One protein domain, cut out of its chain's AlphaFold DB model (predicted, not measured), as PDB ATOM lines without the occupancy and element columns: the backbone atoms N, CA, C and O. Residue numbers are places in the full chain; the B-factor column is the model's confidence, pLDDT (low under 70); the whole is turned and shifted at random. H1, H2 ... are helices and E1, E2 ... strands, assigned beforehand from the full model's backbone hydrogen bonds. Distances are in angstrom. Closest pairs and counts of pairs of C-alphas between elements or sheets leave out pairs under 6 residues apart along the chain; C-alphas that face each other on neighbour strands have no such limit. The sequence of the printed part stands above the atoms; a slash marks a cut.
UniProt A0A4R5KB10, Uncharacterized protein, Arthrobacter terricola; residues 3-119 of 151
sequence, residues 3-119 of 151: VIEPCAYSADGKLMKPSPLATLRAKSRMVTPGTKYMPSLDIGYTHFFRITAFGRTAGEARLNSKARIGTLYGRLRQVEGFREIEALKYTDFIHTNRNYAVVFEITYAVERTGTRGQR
ATOM      1  N   VAL A   3      27.077 -27.500  18.391       83.00
ATOM      2  CA  VAL A   3      25.669 -27.748  18.719       83.00
ATOM      3  C   VAL A   3      24.869 -26.525  18.271       83.00
ATOM      4  O   VAL A   3      25.276 -25.388  18.539       83.00
ATOM      5  N   ILE A   4      23.769 -26.756  17.560       84.44
ATOM      6  CA  ILE A   4      22.883 -25.696  17.081       84.44
ATOM      7  C   ILE A   4      21.811 -25.436  18.139       84.44
ATOM      8  O   ILE A   4      21.834 -24.391  18.787       84.44
ATOM      9  N   GLU A   5      20.905 -26.395  18.331       82.88
ATOM     10  CA  GLU A   5      19.778 -26.324  19.266       82.88
ATOM     11  C   GLU A   5      19.171 -27.721  19.506       82.88
ATOM     12  O   GLU A   5      19.490 -28.650  18.753       82.88
ATOM     13  N   PRO A   6      18.322 -27.909  20.536       87.12
ATOM     14  CA  PRO A   6      17.587 -29.158  20.732       87.12
ATOM     15  C   PRO A   6      16.762 -29.549  19.499       87.12
ATOM     16  O   PRO A   6      16.265 -28.688  18.774       87.12
ATOM     17  N   CYS A   7      16.577 -30.848  19.275       86.00
ATOM     18  CA  CYS A   7      15.692 -31.358  18.236       86.00
ATOM     19  C   CYS A   7      14.259 -30.879  18.482       86.00
ATOM     20  O   CYS A   7      13.660 -31.184  19.513       86.00
ATOM     21  N   ALA A   8      13.703 -30.170  17.504       85.81
ATOM     22  CA  ALA A   8      12.297 -29.803  17.468       85.81
ATOM     23  C   ALA A   8      11.544 -30.723  16.504       85.81
ATOM     24  O   ALA A   8      12.079 -31.130  15.470       85.81
ATOM     25  N   TYR A   9      10.290 -31.022  16.826       85.69
ATOM     26  CA  TYR A   9       9.433 -31.887  16.021       85.69
ATOM     27  C   TYR A   9       8.150 -31.148  15.654       85.69
ATOM     28  O   TYR A   9       7.623 -30.371  16.448       85.69
ATOM     29  N   SER A  10       7.656 -31.381  14.440       85.19
ATOM     30  CA  SER A  10       6.354 -30.880  14.013       85.19
ATOM     31  C   SER A  10       5.228 -31.588  14.773       85.19
ATOM     32  O   SER A  10       5.451 -32.611  15.420       85.19
ATOM     33  N   ALA A  11       3.995 -31.088  14.641       82.06
ATOM     34  CA  ALA A  11       2.810 -31.738  15.208       82.06
ATOM     35  C   ALA A  11       2.648 -33.206  14.750       82.06
ATOM     36  O   ALA A  11       2.170 -34.038  15.511       82.06
ATOM     37  N   ASP A  12       3.132 -33.535  13.548       84.31
ATOM     38  CA  ASP A  12       3.136 -34.896  12.989       84.31
ATOM     39  C   ASP A  12       4.338 -35.748  13.450       84.31
ATOM     40  O   ASP A  12       4.611 -36.804  12.877       84.31
ATOM     41  N   GLY A  13       5.134 -35.265  14.411       77.12
ATOM     42  CA  GLY A  13       6.317 -35.958  14.926       77.12
ATOM     43  C   GLY A  13       7.523 -35.964  13.980       77.12
ATOM     44  O   GLY A  13       8.453 -36.747  14.171       77.12
ATOM     45  N   LYS A  14       7.552 -35.116  12.942       85.94
ATOM     46  CA  LYS A  14       8.695 -35.042  12.015       85.94
ATOM     47  C   LYS A  14       9.753 -34.087  12.548       85.94
ATOM     48  O   LYS A  14       9.428 -32.955  12.893       85.94
ATOM     49  N   LEU A  15      11.017 -34.514  12.533       86.38
ATOM     50  CA  LEU A  15      12.149 -33.648  12.862       86.38
ATOM     51  C   LEU A  15      12.125 -32.386  11.986       86.38
ATOM     52  O   LEU A  15      12.108 -32.465  10.754       86.38
ATOM     53  N   MET A  16      12.119 -31.229  12.638       88.94
ATOM     54  CA  MET A  16      12.149 -29.929  11.987       88.94
ATOM     55  C   MET A  16      13.587 -29.506  11.700       88.94
ATOM     56  O   MET A  16      14.524 -29.866  12.413       88.94
ATOM     57  N   LYS A  17      13.765 -28.706  10.645       91.38
ATOM     58  CA  LYS A  17      15.044 -28.034  10.412       91.38
ATOM     59  C   LYS A  17      15.318 -27.048  11.552       91.38
ATOM     60  O   LYS A  17      14.375 -26.381  11.986       91.38
ATOM     61  N   PRO A  18      16.579 -26.915  11.988       90.56
ATOM     62  CA  PRO A  18      16.918 -25.947  13.011       90.56
ATOM     63  C   PRO A  18      16.702 -24.515  12.515       90.56
ATOM     64  O   PRO A  18      16.764 -24.226  11.315       90.56
ATOM     65  N   SER A  19      16.490 -23.599  13.456       90.25
ATOM     66  CA  SER A  19      16.308 -22.176  13.190       90.25
ATOM     67  C   SER A  19      17.480 -21.596  12.380       90.25
ATOM     68  O   SER A  19      18.649 -21.836  12.719       90.25
ATOM     69  N   PRO A  20      17.219 -20.764  11.349       89.88
ATOM     70  CA  PRO A  20      18.277 -20.100  10.590       89.88
ATOM     71  C   PRO A  20      19.221 -19.269  11.470       89.88
ATOM     72  O   PRO A  20      20.433 -19.276  11.256       89.88
ATOM     73  N   LEU A  21      18.690 -18.592  12.498       86.25
ATOM     74  CA  LEU A  21      19.491 -17.762  13.401       86.25
ATOM     75  C   LEU A  21      20.388 -18.609  14.314       86.25
ATOM     76  O   LEU A  21      21.557 -18.273  14.509       86.25
ATOM     77  N   ALA A  22      19.860 -19.707  14.863       82.81
ATOM     78  CA  ALA A  22      20.645 -20.641  15.669       82.81
ATOM     79  C   ALA A  22      21.752 -21.283  14.824       82.81
ATOM     80  O   ALA A  22      22.911 -21.330  15.241       82.81
ATOM     81  N   THR A  23      21.416 -21.669  13.592       86.56
ATOM     82  CA  THR A  23      22.366 -22.211  12.618       86.56
ATOM     83  C   THR A  23      23.475 -21.206  12.317       86.56
ATOM     84  O   THR A  23      24.650 -21.553  12.405       86.56
ATOM     85  N   LEU A  24      23.142 -19.943  12.031       85.69
ATOM     86  CA  LEU A  24      24.137 -18.900  11.771       85.69
ATOM     87  C   LEU A  24      25.075 -18.699  12.972       85.69
ATOM     88  O   LEU A  24      26.290 -18.655  12.798       85.69
ATOM     89  N   ARG A  25      24.531 -18.651  14.196       82.19
ATOM     90  CA  ARG A  25      25.333 -18.560  15.429       82.19
ATOM     91  C   ARG A  25      26.279 -19.750  15.581       82.19
ATOM     92  O   ARG A  25      27.450 -19.558  15.905       82.19
ATOM     93  N   ALA A  26      25.795 -20.965  15.327       83.00
ATOM     94  CA  ALA A  26      26.605 -22.177  15.368       83.00
ATOM     95  C   ALA A  26      27.735 -22.145  14.323       83.00
ATOM     96  O   ALA A  26      28.879 -22.461  14.650       83.00
ATOM     97  N   LYS A  27      27.452 -21.684  13.094       83.25
ATOM     98  CA  LYS A  27      28.461 -21.499  12.037       83.25
ATOM     99  C   LYS A  27      29.546 -20.502  12.453       83.25
ATOM    100  O   LYS A  27      30.728 -20.817  12.321       83.25
ATOM    101  N   SER A  28      29.172 -19.349  13.010       79.62
ATOM    102  CA  SER A  28      30.125 -18.319  13.456       79.62
ATOM    103  C   SER A  28      31.054 -18.797  14.576       79.62
ATOM    104  O   SER A  28      32.217 -18.411  14.617       79.62
ATOM    105  N   ARG A  29      30.587 -19.694  15.456       71.56
ATOM    106  CA  ARG A  29      31.424 -20.298  16.512       71.56
ATOM    107  C   ARG A  29      32.517 -21.221  15.972       71.56
ATOM    108  O   ARG A  29      33.471 -21.505  16.683       71.56
ATOM    109  N   MET A  30      32.406 -21.690  14.729       71.19
ATOM    110  CA  MET A  30      33.413 -22.568  14.125       71.19
ATOM    111  C   MET A  30      34.583 -21.825  13.470       71.19
ATOM    112  O   MET A  30      35.441 -22.468  12.866       71.19
ATOM    113  N   VAL A  31      34.612 -20.492  13.541       55.59
ATOM    114  CA  VAL A  31      35.637 -19.665  12.885       55.59
ATOM    115  C   VAL A  31      37.023 -19.838  13.525       55.59
ATOM    116  O   VAL A  31      38.015 -19.486  12.897       55.59
ATOM    117  N   THR A  32      37.141 -20.457  14.704       50.47
ATOM    118  CA  THR A  32      38.437 -20.821  15.292       50.47
ATOM    119  C   THR A  32      39.039 -22.049  14.587       50.47
ATOM    120  O   THR A  32      38.513 -23.159  14.720       50.47
ATOM    121  N   PRO A  33      40.157 -21.902  13.846       43.03
ATOM    122  CA  PRO A  33      40.814 -23.001  13.159       43.03
ATOM    123  C   PRO A  33      41.666 -23.763  14.175       43.03
ATOM    124  O   PRO A  33      42.867 -23.552  14.307       43.03
ATOM    125  N   GLY A  34      41.021 -24.634  14.939       38.84
ATOM    126  CA  GLY A  34      41.675 -25.472  15.928       38.84
ATOM    127  C   GLY A  34      41.226 -26.910  15.766       38.84
ATOM    128  O   GLY A  34      40.058 -27.209  15.960       38.84
ATOM    129  N   THR A  35      42.186 -27.760  15.413       37.81
ATOM    130  CA  THR A  35      42.330 -29.158  15.846       37.81
ATOM    131  C   THR A  35      41.258 -30.205  15.498       37.81
ATOM    132  O   THR A  35      40.099 -29.957  15.191       37.81
ATOM    133  N   LYS A  36      41.743 -31.452  15.450       46.00
ATOM    134  CA  LYS A  36      41.022 -32.699  15.183       46.00
ATOM    135  C   LYS A  36      39.796 -32.848  16.098       46.00
ATOM    136  O   LYS A  36      39.902 -33.485  17.139       46.00
ATOM    137  N   TYR A  37      38.637 -32.337  15.717       54.75
ATOM    138  CA  TYR A  37      37.427 -32.580  16.496       54.75
ATOM    139  C   TYR A  37      36.521 -33.563  15.764       54.75
ATOM    140  O   TYR A  37      36.145 -33.355  14.611       54.75
ATOM    141  N   MET A  38      36.246 -34.683  16.439       63.66
ATOM    142  CA  MET A  38      35.175 -35.612  16.081       63.66
ATOM    143  C   MET A  38      33.843 -34.857  15.971       63.66
ATOM    144  O   MET A  38      33.724 -33.787  16.556       63.66
ATOM    145  N   PRO A  39      32.850 -35.357  15.219       71.56
ATOM    146  CA  PRO A  39      31.495 -34.816  15.295       71.56
ATOM    147  C   PRO A  39      30.964 -34.878  16.735       71.56
ATOM    148  O   PRO A  39      31.216 -35.851  17.444       71.56
ATOM    149  N   SER A  40      30.237 -33.844  17.149       74.06
ATOM    150  CA  SER A  40      29.465 -33.811  18.393       74.06
ATOM    151  C   SER A  40      28.254 -34.729  18.257       74.06
ATOM    152  O   SER A  40      27.584 -34.692  17.231       74.06
ATOM    153  N   LEU A  41      27.969 -35.542  19.270       79.31
ATOM    154  CA  LEU A  41      26.913 -36.559  19.213       79.31
ATOM    155  C   LEU A  41      25.883 -36.382  20.336       79.31
ATOM    156  O   LEU A  41      25.332 -37.361  20.828       79.31
ATOM    157  N   ASP A  42      25.653 -35.139  20.769       79.44
ATOM    158  CA  ASP A  42      24.737 -34.832  21.870       79.44
ATOM    159  C   ASP A  42      23.308 -35.266  21.529       79.44
ATOM    160  O   ASP A  42      22.666 -34.744  20.616       79.44
ATOM    161  N   ILE A  43      22.801 -36.236  22.277       82.00
ATOM    162  CA  ILE A  43      21.483 -36.817  22.043       82.00
ATOM    163  C   ILE A  43      20.391 -35.784  22.322       82.00
ATOM    164  O   ILE A  43      20.416 -35.075  23.326       82.00
ATOM    165  N   GLY A  44      19.397 -35.736  21.443       81.50
ATOM    166  CA  GLY A  44      18.312 -34.767  21.471       81.50
ATOM    167  C   GLY A  44      18.686 -33.403  20.896       81.50
ATOM    168  O   GLY A  44      17.918 -32.466  21.093       81.50
ATOM    169  N   TYR A  45      19.818 -33.272  20.197       86.75
ATOM    170  CA  TYR A  45      20.260 -32.014  19.596       86.75
ATOM    171  C   TYR A  45      20.528 -32.125  18.097       86.75
ATOM    172  O   TYR A  45      20.811 -33.190  17.544       86.75
ATOM    173  N   THR A  46      20.462 -30.959  17.462       91.50
ATOM    174  CA  THR A  46      20.949 -30.708  16.112       91.50
ATOM    175  C   THR A  46      22.360 -30.127  16.159       91.50
ATOM    176  O   THR A  46      22.720 -29.341  17.042       91.50
ATOM    177  N   HIS A  47      23.169 -30.491  15.174       89.88
ATOM    178  CA  HIS A  47      24.590 -30.188  15.107       89.88
ATOM    179  C   HIS A  47      24.982 -29.681  13.736       89.88
ATOM    180  O   HIS A  47      24.397 -30.036  12.715       89.88
ATOM    181  N   PHE A  48      26.051 -28.897  13.732       89.62
ATOM    182  CA  PHE A  48      26.744 -28.442  12.549       89.62
ATOM    183  C   PHE A  48      28.184 -28.947  12.537       89.62
ATOM    184  O   PHE A  48      28.938 -28.809  13.508       89.62
ATOM    185  N   PHE A  49      28.604 -29.496  11.403       87.31
ATOM    186  CA  PHE A  49      29.966 -29.956  11.195       87.31
ATOM    187  C   PHE A  49      30.488 -29.516   9.834       87.31
ATOM    188  O   PHE A  49      29.850 -29.735   8.809       87.31
ATOM    189  N   ARG A  50      31.680 -28.916   9.819       87.31
ATOM    190  CA  ARG A  50      32.373 -28.536   8.587       87.31
ATOM    191  C   ARG A  50      33.632 -29.361   8.434       87.31
ATOM    192  O   ARG A  50      34.476 -29.382   9.327       87.31
ATOM    193  N   ILE A  51      33.770 -29.995   7.279       86.56
ATOM    194  CA  ILE A  51      35.002 -30.652   6.858       86.56
ATOM    195  C   ILE A  51      35.586 -29.846   5.720       86.56
ATOM    196  O   ILE A  51      34.927 -29.634   4.708       86.56
ATOM    197  N   THR A  52      36.860 -29.499   5.842       87.62
ATOM    198  CA  THR A  52      37.648 -29.013   4.715       87.62
ATOM    199  C   THR A  52      38.714 -30.040   4.366       87.62
ATOM    200  O   THR A  52      39.409 -30.579   5.236       87.62
ATOM    201  N   ALA A  53      38.817 -30.346   3.079       90.31
ATOM    202  CA  ALA A  53      39.854 -31.185   2.509       90.31
ATOM    203  C   ALA A  53      40.627 -30.370   1.477       90.31
ATOM    204  O   ALA A  53      40.030 -29.810   0.562       90.31
ATOM    205  N   PHE A  54      41.945 -30.320   1.631       90.69
ATOM    206  CA  PHE A  54      42.830 -29.584   0.737       90.69
ATOM    207  C   PHE A  54      43.547 -30.539  -0.223       90.69
ATOM    208  O   PHE A  54      43.694 -31.730   0.069       90.69
ATOM    209  N   GLY A  55      44.015 -30.010  -1.347       92.19
ATOM    210  CA  GLY A  55      44.915 -30.685  -2.279       92.19
ATOM    211  C   GLY A  55      45.633 -29.668  -3.161       92.19
ATOM    212  O   GLY A  55      45.132 -28.563  -3.364       92.19
ATOM    213  N   ARG A  56      46.798 -30.032  -3.700       93.44
ATOM    214  CA  ARG A  56      47.546 -29.178  -4.640       93.44
ATOM    215  C   ARG A  56      46.843 -29.088  -5.991       93.44
ATOM    216  O   ARG A  56      47.004 -28.119  -6.721       93.44
ATOM    217  N   THR A  57      46.038 -30.097  -6.313       93.75
ATOM    218  CA  THR A  57      45.175 -30.132  -7.496       93.75
ATOM    219  C   THR A  57      43.715 -30.327  -7.099       93.75
ATOM    220  O   THR A  57      43.405 -30.865  -6.032       93.75
ATOM    221  N   ALA A  58      42.795 -29.959  -7.993       91.38
ATOM    222  CA  ALA A  58      41.368 -30.213  -7.804       91.38
ATOM    223  C   ALA A  58      41.058 -31.716  -7.639       91.38
ATOM    224  O   ALA A  58      40.206 -32.097  -6.832       91.38
ATOM    225  N   GLY A  59      41.770 -32.581  -8.374       93.56
ATOM    226  CA  GLY A  59      41.628 -34.036  -8.280       93.56
ATOM    227  C   GLY A  59      42.055 -34.578  -6.917       93.56
ATOM    228  O   GLY A  59      41.325 -35.359  -6.305       93.56
ATOM    229  N   GLU A  60      43.189 -34.103  -6.405       94.38
ATOM    230  CA  GLU A  60      43.697 -34.471  -5.082       94.38
ATOM    231  C   GLU A  60      42.751 -34.004  -3.967       94.38
ATOM    232  O   GLU A  60      42.364 -34.799  -3.112       94.38
ATOM    233  N   ALA A  61      42.289 -32.749  -4.019       92.69
ATOM    234  CA  ALA A  61      41.319 -32.231  -3.055       92.69
ATOM    235  C   ALA A  61      40.025 -33.062  -3.067       92.69
ATOM    236  O   ALA A  61      39.490 -33.409  -2.012       92.69
ATOM    237  N   ARG A  62      39.553 -33.470  -4.255       93.56
ATOM    238  CA  ARG A  62      38.389 -34.355  -4.402       93.56
ATOM    239  C   ARG A  62      38.623 -35.726  -3.763       93.56
ATOM    240  O   ARG A  62      37.741 -36.180  -3.032       93.56
ATOM    241  N   LEU A  63      39.761 -36.376  -4.008       94.50
ATOM    242  CA  LEU A  63      40.096 -37.678  -3.410       94.50
ATOM    243  C   LEU A  63      40.183 -37.587  -1.882       94.50
ATOM    244  O   LEU A  63      39.509 -38.344  -1.181       94.50
ATOM    245  N   ASN A  64      40.909 -36.592  -1.369       91.31
ATOM    246  CA  ASN A  64      41.043 -36.341   0.066       91.31
ATOM    247  C   ASN A  64      39.678 -36.089   0.721       91.31
ATOM    248  O   ASN A  64      39.391 -36.596   1.807       91.31
ATOM    249  N   SER A  65      38.805 -35.344   0.041       91.25
ATOM    250  CA  SER A  65      37.452 -35.067   0.523       91.25
ATOM    251  C   SER A  65      36.581 -36.323   0.597       91.25
ATOM    252  O   SER A  65      35.914 -36.529   1.608       91.25
ATOM    253  N   LYS A  66      36.646 -37.206  -0.415       92.94
ATOM    254  CA  LYS A  66      35.924 -38.489  -0.437       92.94
ATOM    255  C   LYS A  66      36.336 -39.397   0.723       92.94
ATOM    256  O   LYS A  66      35.477 -39.989   1.371       92.94
ATOM    257  N   ALA A  67      37.633 -39.482   1.009       89.75
ATOM    258  CA  ALA A  67      38.132 -40.285   2.122       89.75
ATOM    259  C   ALA A  67      37.640 -39.745   3.479       89.75
ATOM    260  O   ALA A  67      37.138 -40.499   4.318       89.75
ATOM    261  N   ARG A  68      37.724 -38.422   3.681       88.19
ATOM    262  CA  ARG A  68      37.282 -37.765   4.923       88.19
ATOM    263  C   ARG A  68      35.779 -37.893   5.151       88.19
ATOM    264  O   ARG A  68      35.369 -38.267   6.246       88.19
ATOM    265  N   ILE A  69      34.970 -37.620   4.126       89.88
ATOM    266  CA  ILE A  69      33.509 -37.690   4.231       89.88
ATOM    267  C   ILE A  69      33.036 -39.134   4.446       89.88
ATOM    268  O   ILE A  69      32.177 -39.375   5.287       89.88
ATOM    269  N   GLY A  70      33.659 -40.107   3.767       87.69
ATOM    270  CA  GLY A  70      33.368 -41.529   3.957       87.69
ATOM    271  C   GLY A  70      33.678 -41.999   5.377       87.69
ATOM    272  O   GLY A  70      32.862 -42.677   5.992       87.69
ATOM    273  N   THR A  71      34.811 -41.561   5.935       84.50
ATOM    274  CA  THR A  71      35.179 -41.863   7.328       84.50
ATOM    275  C   THR A  71      34.187 -41.254   8.318       84.50
ATOM    276  O   THR A  71      33.800 -41.911   9.283       84.50
ATOM    277  N   LEU A  72      33.755 -40.008   8.087       84.38
ATOM    278  CA  LEU A  72      32.764 -39.350   8.935       84.38
ATOM    279  C   LEU A  72      31.431 -40.105   8.911       84.38
ATOM    280  O   LEU A  72      30.941 -40.493   9.968       84.38
ATOM    281  N   TYR A  73      30.859 -40.337   7.728       86.50
ATOM    282  CA  TYR A  73      29.569 -41.019   7.618       86.50
ATOM    283  C   TYR A  73      29.620 -42.467   8.090       86.50
ATOM    284  O   TYR A  73      28.640 -42.940   8.656       86.50
ATOM    285  N   GLY A  74      30.750 -43.155   7.908       81.31
ATOM    286  CA  GLY A  74      30.956 -44.487   8.470       81.31
ATOM    287  C   GLY A  74      30.797 -44.507   9.991       81.31
ATOM    288  O   GLY A  74      30.230 -45.453  10.520       81.31
ATOM    289  N   ARG A  75      31.224 -43.442  10.685       79.12
ATOM    290  CA  ARG A  75      31.033 -43.283  12.137       79.12
ATOM    291  C   ARG A  75      29.627 -42.810  12.490       79.12
ATOM    292  O   ARG A  75      28.990 -43.408  13.341       79.12
ATOM    293  N   LEU A  76      29.127 -41.763  11.829       81.00
ATOM    294  CA  LEU A  76      27.818 -41.176  12.141       81.00
ATOM    295  C   LEU A  76      26.669 -42.173  11.962       81.00
ATOM    296  O   LEU A  76      25.781 -42.235  12.797       81.00
ATOM    297  N   ARG A  77      26.714 -43.011  10.920       82.25
ATOM    298  CA  ARG A  77      25.676 -44.027  10.671       82.25
ATOM    299  C   ARG A  77      25.654 -45.162  11.697       82.25
ATOM    300  O   ARG A  77      24.699 -45.926  11.706       82.25
ATOM    301  N   GLN A  78      26.693 -45.294  12.521       78.19
ATOM    302  CA  GLN A  78      26.717 -46.240  13.641       78.19
ATOM    303  C   GLN A  78      26.075 -45.653  14.906       78.19
ATOM    304  O   GLN A  78      25.854 -46.382  15.867       78.19
ATOM    305  N   VAL A  79      25.795 -44.346  14.922       79.12
ATOM    306  CA  VAL A  79      25.175 -43.666  16.058       79.12
ATOM    307  C   VAL A  79      23.665 -43.828  15.963       79.12
ATOM    308  O   VAL A  79      23.032 -43.415  14.991       79.12
ATOM    309  N   GLU A  80      23.081 -44.438  16.985       76.19
ATOM    310  CA  GLU A  80      21.635 -44.585  17.092       76.19
ATOM    311  C   GLU A  80      20.953 -43.213  17.200       76.19
ATOM    312  O   GLU A  80      21.418 -42.328  17.920       76.19
ATOM    313  N   GLY A  81      19.864 -43.023  16.452       82.25
ATOM    314  CA  GLY A  81      19.186 -41.731  16.344       82.25
ATOM    315  C   GLY A  81      19.860 -40.745  15.388       82.25
ATOM    316  O   GLY A  81      19.345 -39.644  15.204       82.25
ATOM    317  N   PHE A  82      20.978 -41.102  14.743       88.12
ATOM    318  CA  PHE A  82      21.586 -40.230  13.740       88.12
ATOM    319  C   PHE A  82      20.643 -39.983  12.559       88.12
ATOM    320  O   PHE A  82      20.170 -40.915  11.904       88.12
ATOM    321  N   ARG A  83      20.459 -38.705  12.225       91.31
ATOM    322  CA  ARG A  83      19.713 -38.277  11.048       91.31
ATOM    323  C   ARG A  83      20.384 -37.101  10.367       91.31
ATOM    324  O   ARG A  83      20.588 -36.051  10.966       91.31
ATOM    325  N   GLU A  84      20.679 -37.251   9.083       94.31
ATOM    326  CA  GLU A  84      21.123 -36.127   8.264       94.31
ATOM    327  C   GLU A  84      19.947 -35.192   7.958       94.31
ATOM    328  O   GLU A  84      18.872 -35.641   7.557       94.31
ATOM    329  N   ILE A  85      20.165 -33.888   8.144       93.75
ATOM    330  CA  ILE A  85      19.191 -32.837   7.831       93.75
ATOM    331  C   ILE A  85      19.565 -32.161   6.513       93.75
ATOM    332  O   ILE A  85      18.708 -31.937   5.658       93.75
ATOM    333  N   GLU A  86      20.838 -31.800   6.357       93.88
ATOM    334  CA  GLU A  86      21.341 -31.103   5.177       93.88
ATOM    335  C   GLU A  86      22.845 -31.330   5.013       93.88
ATOM    336  O   GLU A  86      23.595 -31.290   5.986       93.88
ATOM    337  N   ALA A  87      23.296 -31.505   3.773       93.69
ATOM    338  CA  ALA A  87      24.708 -31.528   3.428       93.69
ATOM    339  C   ALA A  87      24.963 -30.618   2.223       93.69
ATOM    340  O   ALA A  87      24.463 -30.849   1.123       93.69
ATOM    341  N   LEU A  88      25.772 -29.581   2.428       93.62
ATOM    342  CA  LEU A  88      26.222 -28.669   1.386       93.62
ATOM    343  C   LEU A  88      27.669 -28.975   1.026       93.62
ATOM    344  O   LEU A  88      28.507 -29.240   1.889       93.62
ATOM    345  N   LYS A  89      27.972 -28.896  -0.268       94.06
ATOM    346  CA  LYS A  89      29.317 -29.081  -0.798       94.06
ATOM    347  C   LYS A  89      29.683 -27.900  -1.677       94.06
ATOM    348  O   LYS A  89      28.979 -27.605  -2.636       94.06
ATOM    349  N   TYR A  90      30.841 -27.313  -1.417       92.44
ATOM    350  CA  TYR A  90      31.437 -26.307  -2.287       92.44
ATOM    351  C   TYR A  90      32.919 -26.591  -2.505       92.44
ATOM    352  O   TYR A  90      33.571 -27.299  -1.735       92.44
ATOM    353  N   THR A  91      33.428 -26.108  -3.631       91.88
ATOM    354  CA  THR A  91      34.839 -26.222  -4.009       91.88
ATOM    355  C   THR A  91      35.389 -24.819  -4.141       91.88
ATOM    356  O   THR A  91      34.706 -23.952  -4.676       91.88
ATOM    357  N   ASP A  92      36.596 -24.617  -3.642       89.88
ATOM    358  CA  ASP A  92      37.242 -23.318  -3.597       89.88
ATOM    359  C   ASP A  92      38.692 -23.426  -4.082       89.88
ATOM    360  O   ASP A  92      39.340 -24.470  -3.928       89.88
ATOM    361  N   PHE A  93      39.188 -22.351  -4.685       91.50
ATOM    362  CA  PHE A  93      40.583 -22.203  -5.070       91.50
ATOM    363  C   PHE A  93      41.222 -21.120  -4.208       91.50
ATOM    364  O   PHE A  93      40.877 -19.942  -4.269       91.50
ATOM    365  N   ILE A  94      42.192 -21.527  -3.400       87.62
ATOM    366  CA  ILE A  94      42.844 -20.653  -2.437       87.62
ATOM    367  C   ILE A  94      43.995 -19.946  -3.145       87.62
ATOM    368  O   ILE A  94      45.101 -20.475  -3.264       87.62
ATOM    369  N   HIS A  95      43.737 -18.722  -3.601       83.44
ATOM    370  CA  HIS A  95      44.701 -17.929  -4.369       83.44
ATOM    371  C   HIS A  95      46.046 -17.725  -3.656       83.44
ATOM    372  O   HIS A  95      47.088 -17.715  -4.310       83.44
ATOM    373  N   THR A  96      46.046 -17.604  -2.325       87.75
ATOM    374  CA  THR A  96      47.252 -17.303  -1.535       87.75
ATOM    375  C   THR A  96      48.280 -18.432  -1.534       87.75
ATOM    376  O   THR A  96      49.476 -18.163  -1.528       87.75
ATOM    377  N   ASN A  97      47.839 -19.692  -1.560       86.31
ATOM    378  CA  ASN A  97      48.724 -20.861  -1.538       86.31
ATOM    379  C   ASN A  97      48.568 -21.764  -2.772       86.31
ATOM    380  O   ASN A  97      49.172 -22.832  -2.822       86.31
ATOM    381  N   ARG A  98      47.772 -21.327  -3.759       87.31
ATOM    382  CA  ARG A  98      47.451 -22.039  -5.005       87.31
ATOM    383  C   ARG A  98      46.909 -23.459  -4.794       87.31
ATOM    384  O   ARG A  98      47.043 -24.300  -5.679       87.31
ATOM    385  N   ASN A  99      46.294 -23.734  -3.644       91.81
ATOM    386  CA  ASN A  99      45.675 -25.026  -3.364       91.81
ATOM    387  C   ASN A  99      44.187 -25.019  -3.711       91.81
ATOM    388  O   ASN A  99      43.523 -23.986  -3.741       91.81
ATOM    389  N   TYR A 100      43.644 -26.216  -3.886       92.88
ATOM    390  CA  TYR A 100      42.214 -26.455  -3.983       92.88
ATOM    391  C   TYR A 100      41.678 -26.934  -2.639       92.88
ATOM    392  O   TYR A 100      42.319 -27.726  -1.942       92.88
ATOM    393  N   ALA A 101      40.475 -26.490  -2.297       92.19
ATOM    394  CA  ALA A 101      39.734 -26.957  -1.141       92.19
ATOM    395  C   ALA A 101      38.372 -27.493  -1.574       92.19
ATOM    396  O   ALA A 101      37.665 -26.886  -2.370       92.19
ATOM    397  N   VAL A 102      37.980 -28.632  -1.018       92.88
ATOM    398  CA  VAL A 102      36.594 -29.096  -1.042       92.88
ATOM    399  C   VAL A 102      36.075 -29.009   0.378       92.88
ATOM    400  O   VAL A 102      36.683 -29.551   1.306       92.88
ATOM    401  N   VAL A 103      34.957 -28.319   0.542       90.62
ATOM    402  CA  VAL A 103      34.330 -28.103   1.835       90.62
ATOM    403  C   VAL A 103      32.965 -28.765   1.855       90.62
ATOM    404  O   VAL A 103      32.174 -28.612   0.924       90.62
ATOM    405  N   PHE A 104      32.711 -29.495   2.931       91.12
ATOM    406  CA  PHE A 104      31.405 -30.024   3.280       91.12
ATOM    407  C   PHE A 104      30.905 -29.318   4.529       91.12
ATOM    408  O   PHE A 104      31.635 -29.219   5.515       91.12
ATOM    409  N   GLU A 105      29.665 -28.860   4.486       91.62
ATOM    410  CA  GLU A 105      28.917 -28.352   5.627       91.62
ATOM    411  C   GLU A 105      27.735 -29.278   5.863       91.62
ATOM    412  O   GLU A 105      26.916 -29.467   4.972       91.62
ATOM    413  N   ILE A 106      27.681 -29.892   7.037       92.06
ATOM    414  CA  ILE A 106      26.751 -30.974   7.341       92.06
ATOM    415  C   ILE A 106      25.971 -30.579   8.582       92.06
ATOM    416  O   ILE A 106      26.554 -30.347   9.644       92.06
ATOM    417  N   THR A 107      24.659 -30.533   8.432       93.62
ATOM    418  CA  THR A 107      23.695 -30.367   9.508       93.62
ATOM    419  C   THR A 107      23.035 -31.714   9.759       93.62
ATOM    420  O   THR A 107      22.500 -32.337   8.838       93.62
ATOM    421  N   TYR A 108      23.075 -32.187  10.997       93.31
ATOM    422  CA  TYR A 108      22.494 -33.471  11.390       93.31
ATOM    423  C   TYR A 108      21.887 -33.384  12.784       93.31
ATOM    424  O   TYR A 108      22.108 -32.412  13.499       93.31
ATOM    425  N   ALA A 109      21.110 -34.391  13.150       92.62
ATOM    426  CA  ALA A 109      20.595 -34.600  14.488       92.62
ATOM    427  C   ALA A 109      21.078 -35.939  15.038       92.62
ATOM    428  O   ALA A 109      21.342 -36.877  14.279       92.62
ATOM    429  N   VAL A 110      21.132 -36.023  16.361       89.31
ATOM    430  CA  VAL A 110      21.138 -37.291  17.089       89.31
ATOM    431  C   VAL A 110      19.844 -37.321  17.892       89.31
ATOM    432  O   VAL A 110      19.737 -36.678  18.928       89.31
ATOM    433  N   GLU A 111      18.811 -37.975  17.367       84.75
ATOM    434  CA  GLU A 111      17.488 -38.057  17.987       84.75
ATOM    435  C   GLU A 111      17.522 -38.914  19.262       84.75
ATOM    436  O   GLU A 111      18.284 -39.875  19.374       84.75
ATOM    437  N   ARG A 112      16.660 -38.578  20.229       75.44
ATOM    438  CA  ARG A 112      16.485 -39.378  21.443       75.44
ATOM    439  C   ARG A 112      15.699 -40.633  21.083       75.44
ATOM    440  O   ARG A 112      14.481 -40.593  20.931       75.44
ATOM    441  N   THR A 113      16.402 -41.741  20.926       64.44
ATOM    442  CA  THR A 113      15.783 -43.052  20.724       64.44
ATOM    443  C   THR A 113      15.537 -43.657  22.104       64.44
ATOM    444  O   THR A 113      16.388 -43.572  22.981       64.44
ATOM    445  N   GLY A 114      14.335 -44.175  22.374       51.31
ATOM    446  CA  GLY A 114      13.918 -44.651  23.708       51.31
ATOM    447  C   GLY A 114      14.673 -45.885  24.238       51.31
ATOM    448  O   GLY A 114      14.180 -46.578  25.127       51.31
ATOM    449  N   THR A 115      15.839 -46.204  23.685       46.69
ATOM    450  CA  THR A 115      16.708 -47.309  24.071       46.69
ATOM    451  C   THR A 115      17.626 -46.871  25.219       46.69
ATOM    452  O   THR A 115      18.361 -45.888  25.156       46.69
ATOM    453  N   ARG A 116      17.590 -47.631  26.323       40.00
ATOM    454  CA  ARG A 116      18.288 -47.385  27.608       40.00
ATOM    455  C   ARG A 116      19.829 -47.278  27.535       40.00
ATOM    456  O   ARG A 116      20.472 -47.193  28.576       40.00
ATOM    457  N   GLY A 117      20.435 -47.324  26.348       41.19
ATOM    458  CA  GLY A 117      21.889 -47.256  26.148       41.19
ATOM    459  C   GLY A 117      22.456 -45.835  26.078       41.19
ATOM    460  O   GLY A 117      23.669 -45.650  26.166       41.19
ATOM    461  N   GLN A 118      21.599 -44.825  25.944       45.94
ATOM    462  CA  GLN A 118      21.994 -43.428  25.823       45.94
ATOM    463  C   GLN A 118      21.848 -42.736  27.190       45.94
ATOM    464  O   GLN A 118      20.743 -42.366  27.583       45.94
ATOM    465  N   ARG A 119      22.947 -42.608  27.957       42.12
ATOM    466  CA  ARG A 119      22.972 -41.893  29.254       42.12
ATOM    467  C   ARG A 119      22.652 -40.409  29.038       42.12
ATOM    468  O   ARG A 119      23.541 -39.597  28.811       42.12
TER     469      ARG A 119
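What this domain is: This is residues 3 to 119 of the 151 residues of an uncharacterized protein of Arthrobacter terricola (UniProt A0A4R5KB10). A long, twisted antiparallel sheet has the long helix H2 on one face and the short H1 on the other, three layers; residues 31 to 36 stick out. The printed part has 117 residues, is mixed in class and runs E1, H1, E2, H2, E3, E4, with sheet order E1, E2, E4, E3. It is only just compact, close to loose, with radius of gyration of the C-alphas 15.9 A and spans of 49 by 29 by 26 A.

Where its parts are: Find C-alpha 3 at (25.669, -27.748, 18.719), where E1, residues 3 to 6, begins. Then come H1, 20 to 29; E2, 45 to 55, 33.0 A; H2, 58 to 76, 26.5 A; E3, 82 to 94, 33.1 A, which bends by 65 degrees at residue 85; and E4, 99 to 110, 34.2 A, ending at (21.138, -37.291, 17.089).

How they stand to each other: Look for N 4 and O 46, 2.8 A, between E1 and E2; N 51 and O 104, 2.9 A, between E2 and E4; N 88 and O 105, 2.8 A, in the hairpin E3 and E4. H1, height over the sheet 8.1 A, runs slantwise to the strands, its C-alpha 26 closest to E1 at Ile 4, 5.4 A. H2, height 6.3 A, runs along them, closest to E2 at C-alphas 61 and 55, 4.0 A. E2, H2, E3 is a split strand-helix-strand unit, E4 between its strands, with right-handed crossover. In H1 and H2 every O i to N i+4 pair is within hydrogen-bond range.

The domain as a whole: The farthest C-alphas, Thr 96 and Arg 116, are 50.9 A apart. There is no cut; links E1 to H1 and H1 to E2 are long. Confidence is under 70 at residues 31 to 38 and 113 to 119.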